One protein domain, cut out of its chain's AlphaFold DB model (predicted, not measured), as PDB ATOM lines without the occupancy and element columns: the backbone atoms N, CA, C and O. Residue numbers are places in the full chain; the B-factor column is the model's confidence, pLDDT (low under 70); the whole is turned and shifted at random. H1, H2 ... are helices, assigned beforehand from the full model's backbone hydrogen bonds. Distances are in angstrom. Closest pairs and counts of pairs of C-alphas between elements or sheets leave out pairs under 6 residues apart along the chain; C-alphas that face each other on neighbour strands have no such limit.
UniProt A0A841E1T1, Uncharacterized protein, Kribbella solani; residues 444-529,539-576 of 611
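AT A GLANCE: This is residues 444 to 529 and 539 to 576 of the 611 residues of an uncharacterized protein of Kribbella solani (UniProt A0A841E1T1). What shape? H1, H4 and H5 form an up-and-down bundle, with the hairpin H2-H3 on H1 and H6 off near H4. What parts? The printed part has 124 residues with six named helices, all helix, and is compact, with radius of gyration of the C-alphas 14.8 A and spans 45 by 30 by 22 A.

HOW THE PARTS SIT: What touches the hub? The hub H1, residues 446 to 462, touches H2, 466 to 474, H3, 478 to 489, H4, 499 to 525, and H5, 539 to 559. What else? H4 and H5 run opposite ways at 1 degrees; C-alphas 505 and 554 are closest, 6.1 A. H6, 565 to 576, is close to H4 but not clearly touching. H1 has 12 of 13 and H3 6 of 8 O i to N i+4 pairs within hydrogen-bond range.

IN THESE COORDINATES: Where first? C-alpha 446 is at (-5.811, 33.128, 5.465). Where last? C-alpha 576 is at (4.792, 53.629, 6.171).

THE WHOLE: Any cut? Residues 530 to 538 are not printed; the gap is 6.9 A. Low confidence? H6 has mean pLDDT 46.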
ATOM      1  N   PRO A 444      -5.964  25.423   5.265       68.94
ATOM      2  CA  PRO A 444      -6.031  26.421   6.326       68.94
ATOM      3  C   PRO A 444      -6.393  27.798   5.761       68.94
ATOM      4  O   PRO A 444      -5.895  28.195   4.703       68.94
ATOM      5  N   THR A 445      -7.254  28.516   6.483       79.44
ATOM      6  CA  THR A 445      -7.722  29.863   6.127       79.44
ATOM      7  C   THR A 445      -6.572  30.873   6.086       79.44
ATOM      8  O   THR A 445      -5.465  30.607   6.563       79.44
ATOM      9  N   THR A 446      -6.818  32.055   5.520       79.88
ATOM     10  CA  THR A 446      -5.811  33.128   5.465       79.88
ATOM     11  C   THR A 446      -5.361  33.511   6.872       79.88
ATOM     12  O   THR A 446      -4.166  33.599   7.152       79.88
ATOM     13  N   THR A 447      -6.335  33.667   7.766       81.94
ATOM     14  CA  THR A 447      -6.160  33.981   9.182       81.94
ATOM     15  C   THR A 447      -5.388  32.874   9.895       81.94
ATOM     16  O   THR A 447      -4.426  33.180  10.596       81.94
ATOM     17  N   ALA A 448      -5.710  31.597   9.649       82.56
ATOM     18  CA  ALA A 448      -4.986  30.464  10.230       82.56
ATOM     19  C   ALA A 448      -3.492  30.482   9.886       82.56
ATOM     20  O   ALA A 448      -2.647  30.344  10.769       82.56
ATOM     21  N   GLN A 449      -3.158  30.709   8.614       83.44
ATOM     22  CA  GLN A 449      -1.767  30.763   8.161       83.44
ATOM     23  C   GLN A 449      -1.010  31.943   8.796       83.44
ATOM     24  O   GLN A 449       0.100  31.767   9.300       83.44
ATOM     25  N   VAL A 450      -1.631  33.126   8.849       86.25
ATOM     26  CA  VAL A 450      -1.018  34.335   9.426       86.25
ATOM     27  C   VAL A 450      -0.851  34.223  10.945       86.25
ATOM     28  O   VAL A 450       0.221  34.545  11.456       86.25
ATOM     29  N   VAL A 451      -1.846  33.718  11.682       87.88
ATOM     30  CA  VAL A 451      -1.741  33.486  13.136       87.88
ATOM     31  C   VAL A 451      -0.687  32.421  13.453       87.88
ATOM     32  O   VAL A 451       0.105  32.608  14.382       87.88
ATOM     33  N   ALA A 452      -0.598  31.351  12.658       86.12
ATOM     34  CA  ALA A 452       0.470  30.362  12.785       86.12
ATOM     35  C   ALA A 452       1.855  30.992  12.547       86.12
ATOM     36  O   ALA A 452       2.782  30.738  13.317       86.12
ATOM     37  N   ALA A 453       1.999  31.874  11.550       86.38
ATOM     38  CA  ALA A 453       3.241  32.605  11.294       86.38
ATOM     39  C   ALA A 453       3.613  33.563  12.443       86.38
ATOM     40  O   ALA A 453       4.777  33.598  12.851       86.38
ATOM     41  N   VAL A 454       2.648  34.298  13.011       88.69
ATOM     42  CA  VAL A 454       2.857  35.163  14.191       88.69
ATOM     43  C   VAL A 454       3.306  34.328  15.394       88.69
ATOM     44  O   VAL A 454       4.310  34.642  16.031       88.69
ATOM     45  N   THR A 455       2.624  33.214  15.658       82.69
ATOM     46  CA  THR A 455       2.917  32.313  16.783       82.69
ATOM     47  C   THR A 455       4.286  31.639  16.639       82.69
ATOM     48  O   THR A 455       5.058  31.578  17.597       82.69
ATOM     49  N   ALA A 456       4.647  31.199  15.431       86.06
ATOM     50  CA  ALA A 456       5.958  30.622  15.142       86.06
ATOM     51  C   ALA A 456       7.101  31.649  15.243       86.06
ATOM     52  O   ALA A 456       8.222  31.283  15.599       86.06
ATOM     53  N   ASN A 457       6.854  32.928  14.940       85.12
ATOM     54  CA  ASN A 457       7.830  34.002  15.159       85.12
ATOM     55  C   ASN A 457       7.984  34.355  16.647       85.12
ATOM     56  O   ASN A 457       9.110  34.554  17.108       85.12
ATOM     57  N   ALA A 458       6.885  34.338  17.409       80.12
ATOM     58  CA  ALA A 458       6.908  34.509  18.859       80.12
ATOM     59  C   ALA A 458       7.724  33.398  19.547       80.12
ATOM     60  O   ALA A 458       8.567  33.692  20.393       80.12
ATOM     61  N   GLY A 459       7.549  32.136  19.135       72.88
ATOM     62  CA  GLY A 459       8.361  31.016  19.629       72.88
ATOM     63  C   GLY A 459       9.850  31.148  19.280       72.88
ATOM     64  O   GLY A 459      10.711  31.034  20.155       72.88
ATOM     65  N   ARG A 460      10.160  31.528  18.030       78.81
ATOM     66  CA  ARG A 460      11.530  31.750  17.521       78.81
ATOM     67  C   ARG A 460      12.350  32.813  18.270       78.81
ATOM     68  O   ARG A 460      13.551  32.904  18.024       78.81
ATOM     69  N   GLY A 461      11.759  33.681  19.094       67.19
ATOM     70  CA  GLY A 461      12.514  34.626  19.944       67.19
ATOM     71  C   GLY A 461      12.989  34.026  21.262       67.19
ATOM     72  O   GLY A 461      14.049  34.384  21.760       67.19
ATOM     73  N   LEU A 462      12.238  33.056  21.777       66.69
ATOM     74  CA  LEU A 462      12.488  32.407  23.064       66.69
ATOM     75  C   LEU A 462      13.086  30.999  22.930       66.69
ATOM     76  O   LEU A 462      13.385  30.368  23.938       66.69
ATOM     77  N   GLY A 463      13.252  30.498  21.702       71.06
ATOM     78  CA  GLY A 463      13.647  29.107  21.450       71.06
ATOM     79  C   GLY A 463      12.531  28.100  21.750       71.06
ATOM     80  O   GLY A 463      12.828  26.933  21.982       71.06
ATOM     81  N   LEU A 464      11.276  28.559  21.762       64.88
ATOM     82  CA  LEU A 464      10.089  27.748  22.028       64.88
ATOM     83  C   LEU A 464       9.510  27.178  20.733       64.88
ATOM     84  O   LEU A 464       9.484  27.849  19.695       64.88
ATOM     85  N   GLU A 465       8.948  25.980  20.828       68.88
ATOM     86  CA  GLU A 465       8.170  25.383  19.751       68.88
ATOM     87  C   GLU A 465       6.837  26.137  19.544       68.88
ATOM     88  O   GLU A 465       6.273  26.696  20.496       68.88
ATOM     89  N   PRO A 466       6.245  26.136  18.330       65.81
ATOM     90  CA  PRO A 466       5.016  26.888  18.048       65.81
ATOM     91  C   PRO A 466       3.840  26.533  18.972       65.81
ATOM     92  O   PRO A 466       3.003  27.379  19.279       65.81
ATOM     93  N   HIS A 467       3.787  25.289  19.455       59.44
ATOM     94  CA  HIS A 467       2.739  24.802  20.350       59.44
ATOM     95  C   HIS A 467       2.878  25.320  21.796       59.44
ATOM     96  O   HIS A 467       1.865  25.516  22.476       59.44
ATOM     97  N   GLU A 468       4.106  25.589  22.244       58.78
ATOM     98  CA  GLU A 468       4.424  26.211  23.534       58.78
ATOM     99  C   GLU A 468       4.157  27.718  23.455       58.78
ATOM    100  O   GLU A 468       3.479  28.282  24.316       58.78
ATOM    101  N   ALA A 469       4.582  28.355  22.357       60.78
ATOM    102  CA  ALA A 469       4.284  29.756  22.074       60.78
ATOM    103  C   ALA A 469       2.767  30.024  22.047       60.78
ATOM    104  O   ALA A 469       2.304  30.940  22.725       60.78
ATOM    105  N   ALA A 470       1.977  29.180  21.369       62.78
ATOM    106  CA  ALA A 470       0.511  29.257  21.385       62.78
ATOM    107  C   ALA A 470      -0.067  29.188  22.810       62.78
ATOM    108  O   ALA A 470      -1.003  29.912  23.138       62.78
ATOM    109  N   THR A 471       0.514  28.351  23.674       58.50
ATOM    110  CA  THR A 471       0.081  28.195  25.072       58.50
ATOM    111  C   THR A 471       0.391  29.453  25.897       58.50
ATOM    112  O   THR A 471      -0.458  29.915  26.663       58.50
ATOM    113  N   HIS A 472       1.555  30.078  25.691       58.75
ATOM    114  CA  HIS A 472       1.886  31.381  26.286       58.75
ATOM    115  C   HIS A 472       0.990  32.531  25.798       58.75
ATOM    116  O   HIS A 472       0.725  33.466  26.555       58.75
ATOM    117  N   LEU A 473       0.511  32.477  24.551       64.88
ATOM    118  CA  LEU A 473      -0.445  33.455  24.029       64.88
ATOM    119  C   LEU A 473      -1.855  33.230  24.594       64.88
ATOM    120  O   LEU A 473      -2.457  34.188  25.066       64.88
ATOM    121  N   LEU A 474      -2.356  31.991  24.648       61.56
ATOM    122  CA  LEU A 474      -3.667  31.666  25.240       61.56
ATOM    123  C   LEU A 474      -3.764  32.049  26.727       61.56
ATOM    124  O   LEU A 474      -4.805  32.521  27.177       61.56
ATOM    125  N   THR A 475      -2.660  31.924  27.468       56.12
ATOM    126  CA  THR A 475      -2.536  32.357  28.876       56.12
ATOM    127  C   THR A 475      -2.298  33.863  29.059       56.12
ATOM    128  O   THR A 475      -2.154  34.334  30.184       56.12
ATOM    129  N   THR A 476      -2.285  34.640  27.973       58.12
ATOM    130  CA  THR A 476      -2.253  36.111  27.988       58.12
ATOM    131  C   THR A 476      -3.651  36.666  27.698       58.12
ATOM    132  O   THR A 476      -4.445  36.012  27.017       58.12
ATOM    133  N   ALA A 477      -3.999  37.829  28.265       64.56
ATOM    134  CA  ALA A 477      -5.335  38.419  28.117       64.56
ATOM    135  C   ALA A 477      -5.638  38.672  26.627       64.56
ATOM    136  O   ALA A 477      -4.740  39.173  25.946       64.56
ATOM    137  N   PRO A 478      -6.834  38.331  26.094       67.56
ATOM    138  CA  PRO A 478      -7.118  38.367  24.652       67.56
ATOM    139  C   PRO A 478      -6.705  39.670  23.947       67.56
ATOM    140  O   PRO A 478      -6.054  39.634  22.902       67.56
ATOM    141  N   ASN A 479      -6.964  40.815  24.581       72.81
ATOM    142  CA  ASN A 479      -6.611  42.155  24.104       72.81
ATOM    143  C   ASN A 479      -5.095  42.460  24.090       72.81
ATOM    144  O   ASN A 479      -4.669  43.379  23.398       72.81
ATOM    145  N   GLU A 480      -4.285  41.712  24.843       78.81
ATOM    146  CA  GLU A 480      -2.829  41.888  24.989       78.81
ATOM    147  C   GLU A 480      -2.024  40.813  24.225       78.81
ATOM    148  O   GLU A 480      -0.791  40.858  24.190       78.81
ATOM    149  N   ARG A 481      -2.684  39.834  23.583       79.31
ATOM    150  CA  ARG A 481      -1.999  38.701  22.925       79.31
ATOM    151  C   ARG A 481      -1.118  39.114  21.750       79.31
ATOM    152  O   ARG A 481      -0.035  38.553  21.596       79.31
ATOM    153  N   LEU A 482      -1.534  40.094  20.944       88.00
ATOM    154  CA  LEU A 482      -0.708  40.593  19.838       88.00
ATOM    155  C   LEU A 482       0.538  41.319  20.367       88.00
ATOM    156  O   LEU A 482       1.650  41.042  19.918       88.00
ATOM    157  N   ASP A 483       0.374  42.172  21.380       86.25
ATOM    158  CA  ASP A 483       1.471  42.875  22.057       86.25
ATOM    159  C   ASP A 483       2.469  41.878  22.663       86.25
ATOM    160  O   ASP A 483       3.687  42.031  22.530       86.25
ATOM    161  N   ARG A 484       1.956  40.799  23.266       82.31
ATOM    162  CA  ARG A 484       2.761  39.701  23.805       82.31
ATOM    163  C   ARG A 484       3.486  38.919  22.713       82.31
ATOM    164  O   ARG A 484       4.672  38.647  22.885       82.31
ATOM    165  N   ALA A 485       2.828  38.597  21.600       84.12
ATOM    166  CA  ALA A 485       3.454  37.921  20.464       84.12
ATOM    167  C   ALA A 485       4.585  38.763  19.853       84.12
ATOM    168  O   ALA A 485       5.657  38.232  19.557       84.12
ATOM    169  N   VAL A 486       4.393  40.083  19.739       88.69
ATOM    170  CA  VAL A 486       5.427  41.047  19.327       88.69
ATOM    171  C   VAL A 486       6.590  41.055  20.322       88.69
ATOM    172  O   VAL A 486       7.743  40.936  19.911       88.69
ATOM    173  N   ALA A 487       6.309  41.144  21.627       85.12
ATOM    174  CA  ALA A 487       7.338  41.144  22.664       85.12
ATOM    175  C   ALA A 487       8.170  39.849  22.656       85.12
ATOM    176  O   ALA A 487       9.395  39.921  22.660       85.12
ATOM    177  N   MET A 488       7.518  38.683  22.565       83.88
ATOM    178  CA  MET A 488       8.175  37.375  22.430       83.88
ATOM    179  C   MET A 488       8.994  37.279  21.132       83.88
ATOM    180  O   MET A 488      10.120  36.793  21.149       83.88
ATOM    181  N   SER A 489       8.484  37.816  20.017       83.62
ATOM    182  CA  SER A 489       9.187  37.830  18.721       83.62
ATOM    183  C   SER A 489      10.461  38.686  18.717       83.62
ATOM    184  O   SER A 489      11.332  38.464  17.871       83.62
ATOM    185  N   LEU A 490      10.575  39.656  19.630       82.31
ATOM    186  CA  LEU A 490      11.733  40.547  19.798       82.31
ATOM    187  C   LEU A 490      12.604  40.198  21.018       82.31
ATOM    188  O   LEU A 490      13.590  40.896  21.290       82.31
ATOM    189  N   ASP A 491      12.245  39.153  21.763       76.25
ATOM    190  CA  ASP A 491      13.056  38.671  22.876       76.25
ATOM    191  C   ASP A 491      14.318  37.950  22.371       76.25
ATOM    192  O   ASP A 491      14.432  37.609  21.189       76.25
ATOM    193  N   GLY A 492      15.320  37.816  23.239       64.44
ATOM    194  CA  GLY A 492      16.626  37.235  22.893       64.44
ATOM    195  C   GLY A 492      17.528  38.105  22.000       64.44
ATOM    196  O   GLY A 492      18.698  37.775  21.816       64.44
ATOM    197  N   VAL A 493      17.046  39.240  21.473       64.69
ATOM    198  CA  VAL A 493      17.883  40.205  20.736       64.69
ATOM    199  C   VAL A 493      18.556  41.179  21.707       64.69
ATOM    200  O   VAL A 493      17.897  42.075  22.257       64.69
ATOM    201  N   GLU A 494      19.876  41.034  21.876       61.69
ATOM    202  CA  GLU A 494      20.721  42.013  22.570       61.69
ATOM    203  C   GLU A 494      20.581  43.389  21.905       61.69
ATOM    204  O   GLU A 494      20.935  43.593  20.743       61.69
ATOM    205  N   SER A 495      20.020  44.349  22.644       57.34
ATOM    206  CA  SER A 495      19.749  45.687  22.121       57.34
ATOM    207  C   SER A 495      21.020  46.535  22.135       57.34
ATOM    208  O   SER A 495      21.387  47.088  23.169       57.34
ATOM    209  N   ALA A 496      21.630  46.745  20.967       59.25
ATOM    210  CA  ALA A 496      22.706  47.730  20.787       59.25
ATOM    211  C   ALA A 496      22.192  49.192  20.758       59.25
ATOM    212  O   ALA A 496      22.938  50.126  20.460       59.25
ATOM    213  N   VAL A 497      20.899  49.396  21.035       63.12
ATOM    214  CA  VAL A 497      20.147  50.635  20.809       63.12
ATOM    215  C   VAL A 497      19.406  51.088  22.069       63.12
ATOM    216  O   VAL A 497      19.007  50.275  22.901       63.12
ATOM    217  N   GLY A 498      19.209  52.402  22.207       69.50
ATOM    218  CA  GLY A 498      18.545  52.998  23.370       69.50
ATOM    219  C   GLY A 498      17.065  52.616  23.510       69.50
ATOM    220  O   GLY A 498      16.400  52.265  22.534       69.50
ATOM    221  N   ARG A 499      16.532  52.753  24.733       74.88
ATOM    222  CA  ARG A 499      15.146  52.392  25.099       74.88
ATOM    223  C   ARG A 499      14.087  52.980  24.153       74.88
ATOM    224  O   ARG A 499      13.214  52.237  23.723       74.88
ATOM    225  N   GLU A 500      14.214  54.259  23.787       75.00
ATOM    226  CA  GLU A 500      13.320  54.944  22.831       75.00
ATOM    227  C   GLU A 500      13.234  54.217  21.478       75.00
ATOM    228  O   GLU A 500      12.153  54.058  20.918       75.00
ATOM    229  N   VAL A 501      14.374  53.746  20.958       74.44
ATOM    230  CA  VAL A 501      14.448  53.055  19.662       74.44
ATOM    231  C   VAL A 501      13.801  51.677  19.758       74.44
ATOM    232  O   VAL A 501      13.054  51.295  18.861       74.44
ATOM    233  N   ARG A 502      14.036  50.942  20.856       80.12
ATOM    234  CA  ARG A 502      13.391  49.639  21.080       80.12
ATOM    235  C   ARG A 502      11.872  49.784  21.169       80.12
ATOM    236  O   ARG A 502      11.159  49.011  20.541       80.12
ATOM    237  N   GLU A 503      11.382  50.793  21.883       82.75
ATOM    238  CA  GLU A 503       9.951  51.089  21.994       82.75
ATOM    239  C   GLU A 503       9.329  51.459  20.636       82.75
ATOM    240  O   GLU A 503       8.310  50.883  20.257       82.75
ATOM    241  N   GLN A 504       9.989  52.314  19.847       79.75
ATOM    242  CA  GLN A 504       9.535  52.678  18.501       79.75
ATOM    243  C   GLN A 504       9.507  51.476  17.538       79.75
ATOM    244  O   GLN A 504       8.574  51.347  16.743       79.75
ATOM    245  N   VAL A 505      10.489  50.571  17.607       82.94
ATOM    246  CA  VAL A 505      10.510  49.339  16.797       82.94
ATOM    247  C   VAL A 505       9.391  48.382  17.217       82.94
ATOM    248  O   VAL A 505       8.699  47.858  16.347       82.94
ATOM    249  N   THR A 506       9.152  48.206  18.520       85.25
ATOM    250  CA  THR A 506       8.040  47.393  19.048       85.25
ATOM    251  C   THR A 506       6.677  47.929  18.598       85.25
ATOM    252  O   THR A 506       5.859  47.160  18.099       85.25
ATOM    253  N   GLN A 507       6.443  49.243  18.708       86.50
ATOM    254  CA  GLN A 507       5.205  49.885  18.243       86.50
ATOM    255  C   GLN A 507       5.015  49.733  16.725       86.50
ATOM    256  O   GLN A 507       3.914  49.434  16.268       86.50
ATOM    257  N   THR A 508       6.093  49.884  15.947       85.31
ATOM    258  CA  THR A 508       6.057  49.719  14.484       85.31
ATOM    259  C   THR A 508       5.716  48.278  14.098       85.31
ATOM    260  O   THR A 508       4.813  48.062  13.296       85.31
ATOM    261  N   LEU A 509       6.378  47.285  14.708       89.31
ATOM    262  CA  LEU A 509       6.100  45.870  14.444       89.31
ATOM    263  C   LEU A 509       4.665  45.493  14.838       89.31
ATOM    264  O   LEU A 509       4.020  44.740  14.118       89.31
ATOM    265  N   ASN A 510       4.144  46.033  15.942       90.81
ATOM    266  CA  ASN A 510       2.754  45.808  16.340       90.81
ATOM    267  C   ASN A 510       1.765  46.315  15.279       90.81
ATOM    268  O   ASN A 510       0.889  45.561  14.859       90.81
ATOM    269  N   ALA A 511       1.952  47.544  14.789       87.88
ATOM    270  CA  ALA A 511       1.122  48.114  13.730       87.88
ATOM    271  C   ALA A 511       1.215  47.317  12.414       87.88
ATOM    272  O   ALA A 511       0.184  47.037  11.796       87.88
ATOM    273  N   ASP A 512       2.424  46.900  12.017       88.06
ATOM    274  CA  ASP A 512       2.651  46.067  10.829       88.06
ATOM    275  C   ASP A 512       1.921  44.712  10.952       88.06
ATOM    276  O   ASP A 512       1.178  44.327  10.048       88.06
ATOM    277  N   LEU A 513       2.066  44.002  12.082       89.81
ATOM    278  CA  LEU A 513       1.389  42.715  12.299       89.81
ATOM    279  C   LEU A 513      -0.134  42.863  12.397       89.81
ATOM    280  O   LEU A 513      -0.851  42.032  11.841       89.81
ATOM    281  N   ARG A 514      -0.638  43.926  13.042       91.44
ATOM    282  CA  ARG A 514      -2.081  44.207  13.121       91.44
ATOM    283  C   ARG A 514      -2.673  44.425  11.728       91.44
ATOM    284  O   ARG A 514      -3.688  43.823  11.411       91.44
ATOM    285  N   SER A 515      -1.998  45.200  10.877       88.88
ATOM    286  CA  SER A 515      -2.403  45.450   9.483       88.88
ATOM    287  C   SER A 515      -2.407  44.178   8.618       88.88
ATOM    288  O   SER A 515      -3.300  43.973   7.791       88.88
ATOM    289  N   VAL A 516      -1.437  43.280   8.828       88.00
ATOM    290  CA  VAL A 516      -1.378  41.982   8.133       88.00
ATOM    291  C   VAL A 516      -2.487  41.030   8.600       88.00
ATOM    292  O   VAL A 516      -3.073  40.347   7.761       88.00
ATOM    293  N   LEU A 517      -2.807  41.007   9.899       87.00
ATOM    294  CA  LEU A 517      -3.933  40.238  10.442       87.00
ATOM    295  C   LEU A 517      -5.285  40.778   9.960       87.00
ATOM    296  O   LEU A 517      -6.107  39.995   9.502       87.00
ATOM    297  N   ASP A 518      -5.491  42.095   9.974       87.56
ATOM    298  CA  ASP A 518      -6.718  42.740   9.479       87.56
ATOM    299  C   ASP A 518      -6.944  42.409   7.989       87.56
ATOM    300  O   ASP A 518      -8.011  41.947   7.589       87.56
ATOM    301  N   SER A 519      -5.871  42.460   7.185       83.50
ATOM    302  CA  SER A 519      -5.876  42.012   5.781       83.50
ATOM    303  C   SER A 519      -6.218  40.522   5.599       83.50
ATOM    304  O   SER A 519      -6.726  40.135   4.542       83.50
ATOM    305  N   ALA A 520      -5.906  39.669   6.581       83.62
ATOM    306  CA  ALA A 520      -6.217  38.240   6.553       83.62
ATOM    307  C   ALA A 520      -7.689  37.977   6.910       83.62
ATOM    308  O   ALA A 520      -8.355  37.203   6.216       83.62
ATOM    309  N   VAL A 521      -8.204  38.688   7.916       83.38
ATOM    310  CA  VAL A 521      -9.620  38.679   8.307       83.38
ATOM    311  C   VAL A 521     -10.495  39.142   7.136       83.38
ATOM    312  O   VAL A 521     -11.416  38.427   6.745       83.38
ATOM    313  N   ASP A 522     -10.146  40.256   6.487       80.38
ATOM    314  CA  ASP A 522     -10.808  40.760   5.272       80.38
ATOM    315  C   ASP A 522     -10.805  39.745   4.112       80.38
ATOM    316  O   ASP A 522     -11.763  39.647   3.333       80.38
ATOM    317  N   ALA A 523      -9.716  38.988   3.949       77.31
ATOM    318  CA  ALA A 523      -9.586  37.994   2.885       77.31
ATOM    319  C   ALA A 523     -10.488  36.770   3.113       77.31
ATOM    320  O   ALA A 523     -11.053  36.242   2.144       77.31
ATOM    321  N   ASP A 524     -10.651  36.347   4.369       75.50
ATOM    322  CA  ASP A 524     -11.531  35.243   4.748       75.50
ATOM    323  C   ASP A 524     -13.008  35.665   4.766       75.50
ATOM    324  O   ASP A 524     -13.833  34.988   4.146       75.50
ATOM    325  N   GLN A 525     -13.345  36.819   5.356       76.12
ATOM    326  CA  GLN A 525     -14.707  37.380   5.325       76.12
ATOM    327  C   GLN A 525     -15.175  37.669   3.889       76.12
ATOM    328  O   GLN A 525     -16.321  37.395   3.531       76.12
ATOM    329  N   GLY A 526     -14.277  38.155   3.027       63.00
ATOM    330  CA  GLY A 526     -14.544  38.375   1.604       63.00
ATOM    331  C   GLY A 526     -14.598  37.102   0.745       63.00
ATOM    332  O   GLY A 526     -14.712  37.214  -0.477       63.00
ATOM    333  N   GLY A 527     -14.454  35.906   1.333       57.22
ATOM    334  CA  GLY A 527     -14.505  34.613   0.635       57.22
ATOM    335  C   GLY A 527     -13.360  34.355  -0.355       57.22
ATOM    336  O   GLY A 527     -13.387  33.365  -1.093       57.22
ATOM    337  N   LYS A 528     -12.337  35.221  -0.387       53.53
ATOM    338  CA  LYS A 528     -11.225  35.157  -1.352       53.53
ATOM    339  C   LYS A 528     -10.310  33.959  -1.090       53.53
ATOM    340  O   LYS A 528      -9.719  33.434  -2.029       53.53
ATOM    341  N   SER A 529     -10.259  33.476   0.150       49.62
ATOM    342  CA  SER A 529      -9.492  32.291   0.552       49.62
ATOM    343  C   SER A 529     -10.025  30.962   0.006       49.62
ATOM    344  O   SER A 529      -9.272  29.995  -0.093       49.62
ATOM    345  N   GLY A 539      -3.273  33.644  -0.617       63.16
ATOM    346  CA  GLY A 539      -3.150  34.961   0.030       63.16
ATOM    347  C   GLY A 539      -2.567  34.885   1.450       63.16
ATOM    348  O   GLY A 539      -1.882  35.808   1.886       63.16
ATOM    349  N   GLY A 540      -2.773  33.752   2.132       69.62
ATOM    350  CA  GLY A 540      -2.184  33.452   3.434       69.62
ATOM    351  C   GLY A 540      -0.668  33.259   3.386       69.62
ATOM    352  O   GLY A 540       0.011  33.779   4.265       69.62
ATOM    353  N   GLU A 541      -0.105  32.628   2.351       78.00
ATOM    354  CA  GLU A 541       1.351  32.499   2.172       78.00
ATOM    355  C   GLU A 541       2.016  33.870   1.994       78.00
ATOM    356  O   GLU A 541       3.029  34.152   2.633       78.00
ATOM    357  N   GLU A 542       1.437  34.751   1.169       79.38
ATOM    358  CA  GLU A 542       1.985  36.097   0.943       79.38
ATOM    359  C   GLU A 542       1.900  36.973   2.198       79.38
ATOM    360  O   GLU A 542       2.822  37.735   2.489       79.38
ATOM    361  N   LEU A 543       0.807  36.873   2.961       83.50
ATOM    362  CA  LEU A 543       0.652  37.588   4.229       83.50
ATOM    363  C   LEU A 543       1.554  36.999   5.328       83.50
ATOM    364  O   LEU A 543       2.181  37.758   6.064       83.50
ATOM    365  N   SER A 544       1.733  35.678   5.381       84.81
ATOM    366  CA  SER A 544       2.661  35.011   6.310       84.81
ATOM    367  C   SER A 544       4.116  35.405   6.039       84.81
ATOM    368  O   SER A 544       4.851  35.742   6.965       84.81
ATOM    369  N   GLN A 545       4.517  35.497   4.767       85.38
ATOM    370  CA  GLN A 545       5.832  36.024   4.386       85.38
ATOM    371  C   GLN A 545       6.019  37.497   4.791       85.38
ATOM    372  O   GLN A 545       7.139  37.899   5.106       85.38
ATOM    373  N   LYS A 546       4.949  38.309   4.835       85.94
ATOM    374  CA  LYS A 546       5.017  39.674   5.393       85.94
ATOM    375  C   LYS A 546       5.207  39.671   6.910       85.94
ATOM    376  O   LYS A 546       5.967  40.508   7.386       85.94
ATOM    377  N   VAL A 547       4.597  38.737   7.650       89.06
ATOM    378  CA  VAL A 547       4.864  38.546   9.093       89.06
ATOM    379  C   VAL A 547       6.345  38.241   9.319       89.06
ATOM    380  O   VAL A 547       7.008  38.971  10.056       89.06
ATOM    381  N   ASP A 548       6.885  37.223   8.639       89.88
ATOM    382  CA  ASP A 548       8.306  36.859   8.740       89.88
ATOM    383  C   ASP A 548       9.223  38.041   8.380       89.88
ATOM    384  O   ASP A 548      10.161  38.354   9.115       89.88
ATOM    385  N   ALA A 549       8.935  38.746   7.279       86.62
ATOM    386  CA  ALA A 549       9.731  39.888   6.833       86.62
ATOM    387  C   ALA A 549       9.677  41.081   7.807       86.62
ATOM    388  O   ALA A 549      10.700  41.742   8.006       86.62
ATOM    389  N   ALA A 550       8.522  41.358   8.421       87.12
ATOM    390  CA  ALA A 550       8.366  42.421   9.413       87.12
ATOM    391  C   ALA A 550       9.146  42.105  10.700       87.12
ATOM    392  O   ALA A 550       9.914  42.947  11.173       87.12
ATOM    393  N   VAL A 551       9.029  40.876  11.217       86.75
ATOM    394  CA  VAL A 551       9.769  40.420  12.407       86.75
ATOM    395  C   VAL A 551      11.279  40.447  12.150       86.75
ATOM    396  O   VAL A 551      12.025  41.029  12.936       86.75
ATOM    397  N   GLU A 552      11.747  39.913  11.019       87.00
ATOM    398  CA  GLU A 552      13.168  39.941  10.644       87.00
ATOM    399  C   GLU A 552      13.716  41.365  10.475       87.00
ATOM    400  O   GLU A 552      14.843  41.659  10.885       87.00
ATOM    401  N   LYS A 553      12.928  42.277   9.891       84.69
ATOM    402  CA  LYS A 553      13.290  43.696   9.766       84.69
ATOM    403  C   LYS A 553      13.415  44.359  11.140       84.69
ATOM    404  O   LYS A 553      14.387  45.076  11.375       84.69
ATOM    405  N   ALA A 554      12.477  44.094  12.051       85.31
ATOM    406  CA  ALA A 554      12.502  44.618  13.411       85.31
ATOM    407  C   ALA A 554      13.701  44.078  14.214       85.31
ATOM    408  O   ALA A 554      14.433  44.861  14.820       85.31
ATOM    409  N   ARG A 555      13.990  42.770  14.137       83.75
ATOM    410  CA  ARG A 555      15.187  42.157  14.749       83.75
ATOM    411  C   ARG A 555      16.484  42.800  14.247       83.75
ATOM    412  O   ARG A 555      17.331  43.181  15.052       83.75
ATOM    413  N   LYS A 556      16.619  42.998  12.930       82.50
ATOM    414  CA  LYS A 556      17.790  43.665  12.323       82.50
ATOM    415  C   LYS A 556      17.940  45.121  12.767       82.50
ATOM    416  O   LYS A 556      19.065  45.565  12.979       82.50
ATOM    417  N   ALA A 557      16.835  45.842  12.961       77.75
ATOM    418  CA  ALA A 557      16.858  47.211  13.479       77.75
ATOM    419  C   ALA A 557      17.334  47.303  14.945       77.75
ATOM    420  O   ALA A 557      17.914  48.317  15.324       77.75
ATOM    421  N   LEU A 558      17.127  46.257  15.758       77.56
ATOM    422  CA  LEU A 558      17.607  46.190  17.147       77.56
ATOM    423  C   LEU A 558      19.064  45.709  17.273       77.56
ATOM    424  O   LEU A 558      19.753  46.117  18.209       77.56
ATOM    425  N   ALA A 559      19.520  44.863  16.343       71.81
ATOM    426  CA  ALA A 559      20.863  44.272  16.338       71.81
ATOM    427  C   ALA A 559      21.938  45.125  15.623       71.81
ATOM    428  O   ALA A 559      23.132  44.860  15.760       71.81
ATOM    429  N   GLY A 560      21.541  46.117  14.820       58.75
ATOM    430  CA  GLY A 560      22.469  46.938  14.034       58.75
ATOM    431  C   GLY A 560      23.098  48.104  14.819       58.75
ATOM    432  O   GLY A 560      22.418  48.735  15.630       58.75
ATOM    433  N   PRO A 561      24.367  48.475  14.548       48.53
ATOM    434  CA  PRO A 561      24.938  49.717  15.060       48.53
ATOM    435  C   PRO A 561      24.254  50.922  14.394       48.53
ATOM    436  O   PRO A 561      24.262  51.058  13.169       48.53
ATOM    437  N   VAL A 562      23.669  51.818  15.193       47.34
ATOM    438  CA  VAL A 562      22.971  53.010  14.683       47.34
ATOM    439  C   VAL A 562      23.987  54.017  14.146       47.34
ATOM    440  O   VAL A 562      24.576  54.785  14.902       47.34
ATOM    441  N   ALA A 563      24.171  54.027  12.825       46.19
ATOM    442  CA  ALA A 563      25.057  54.973  12.147       46.19
ATOM    443  C   ALA A 563      24.524  56.422  12.176       46.19
ATOM    444  O   ALA A 563      25.325  57.352  12.190       46.19
ATOM    445  N   ASN A 564      23.197  56.622  12.206       48.62
ATOM    446  CA  ASN A 564      22.558  57.908  12.516       48.62
ATOM    447  C   ASN A 564      21.053  57.769  12.820       48.62
ATOM    448  O   ASN A 564      20.376  56.894  12.276       48.62
ATOM    449  N   LYS A 565      20.508  58.685  13.641       45.53
ATOM    450  CA  LYS A 565      19.069  58.740  13.994       45.53
ATOM    451  C   LYS A 565      18.181  58.991  12.758       45.53
ATOM    452  O   LYS A 565      17.085  58.439  12.662       45.53
ATOM    453  N   ASP A 566      18.707  59.727  11.778       47.25
ATOM    454  CA  ASP A 566      18.036  60.055  10.513       47.25
ATOM    455  C   ASP A 566      17.818  58.844   9.597       47.25
ATOM    456  O   ASP A 566      16.808  58.788   8.899       47.25
ATOM    457  N   ASP A 567      18.729  57.864   9.586       50.47
ATOM    458  CA  ASP A 567      18.579  56.659   8.754       50.47
ATOM    459  C   ASP A 567      17.533  55.705   9.345       50.47
ATOM    460  O   ASP A 567      16.775  55.081   8.597       50.47
ATOM    461  N   LEU A 568      17.411  55.655  10.677       48.12
ATOM    462  CA  LEU A 568      16.325  54.938  11.345       48.12
ATOM    463  C   LEU A 568      14.971  55.584  11.009       48.12
ATOM    464  O   LEU A 568      14.051  54.894  10.572       48.12
ATOM    465  N   GLN A 569      14.869  56.917  11.103       49.56
ATOM    466  CA  GLN A 569      13.667  57.648  10.686       49.56
ATOM    467  C   GLN A 569      13.352  57.461   9.196       49.56
ATOM    468  O   GLN A 569      12.192  57.236   8.855       49.56
ATOM    469  N   ARG A 570      14.351  57.467   8.299       50.31
ATOM    470  CA  ARG A 570      14.145  57.179   6.867       50.31
ATOM    471  C   ARG A 570      13.674  55.742   6.621       50.31
ATOM    472  O   ARG A 570      12.819  55.534   5.767       50.31
ATOM    473  N   THR A 571      14.167  54.769   7.387       50.66
ATOM    474  CA  THR A 571      13.767  53.350   7.280       50.66
ATOM    475  C   THR A 571      12.348  53.098   7.807       50.66
ATOM    476  O   THR A 571      11.633  52.243   7.276       50.66
ATOM    477  N   ILE A 572      11.917  53.867   8.813       46.25
ATOM    478  CA  ILE A 572      10.553  53.850   9.365       46.25
ATOM    479  C   ILE A 572       9.578  54.590   8.430       46.25
ATOM    480  O   ILE A 572       8.531  54.048   8.093       46.25
ATOM    481  N   LEU A 573       9.950  55.758   7.896       43.56
ATOM    482  CA  LEU A 573       9.139  56.481   6.903       43.56
ATOM    483  C   LEU A 573       8.971  55.691   5.594       43.56
ATOM    484  O   LEU A 573       7.879  55.665   5.024       43.56
ATOM    485  N   ALA A 574      10.016  54.987   5.147       42.72
ATOM    486  CA  ALA A 574       9.932  54.059   4.020       42.72
ATOM    487  C   ALA A 574       9.027  52.844   4.312       42.72
ATOM    488  O   ALA A 574       8.441  52.300   3.379       42.72
ATOM    489  N   ALA A 575       8.872  52.438   5.581       39.09
ATOM    490  CA  ALA A 575       7.926  51.391   5.977       39.09
ATOM    491  C   ALA A 575       6.470  51.849   5.790       39.09
ATOM    492  O   ALA A 575       5.667  51.127   5.209       39.09
ATOM    493  N   THR A 576       6.155  53.076   6.210       37.62
ATOM    494  CA  THR A 576       4.792  53.629   6.171       37.62
ATOM    495  C   THR A 576       4.335  54.128   4.795       37.62
ATOM    496  O   THR A 576       3.140  54.281   4.572       37.62
TER     497      THR A 576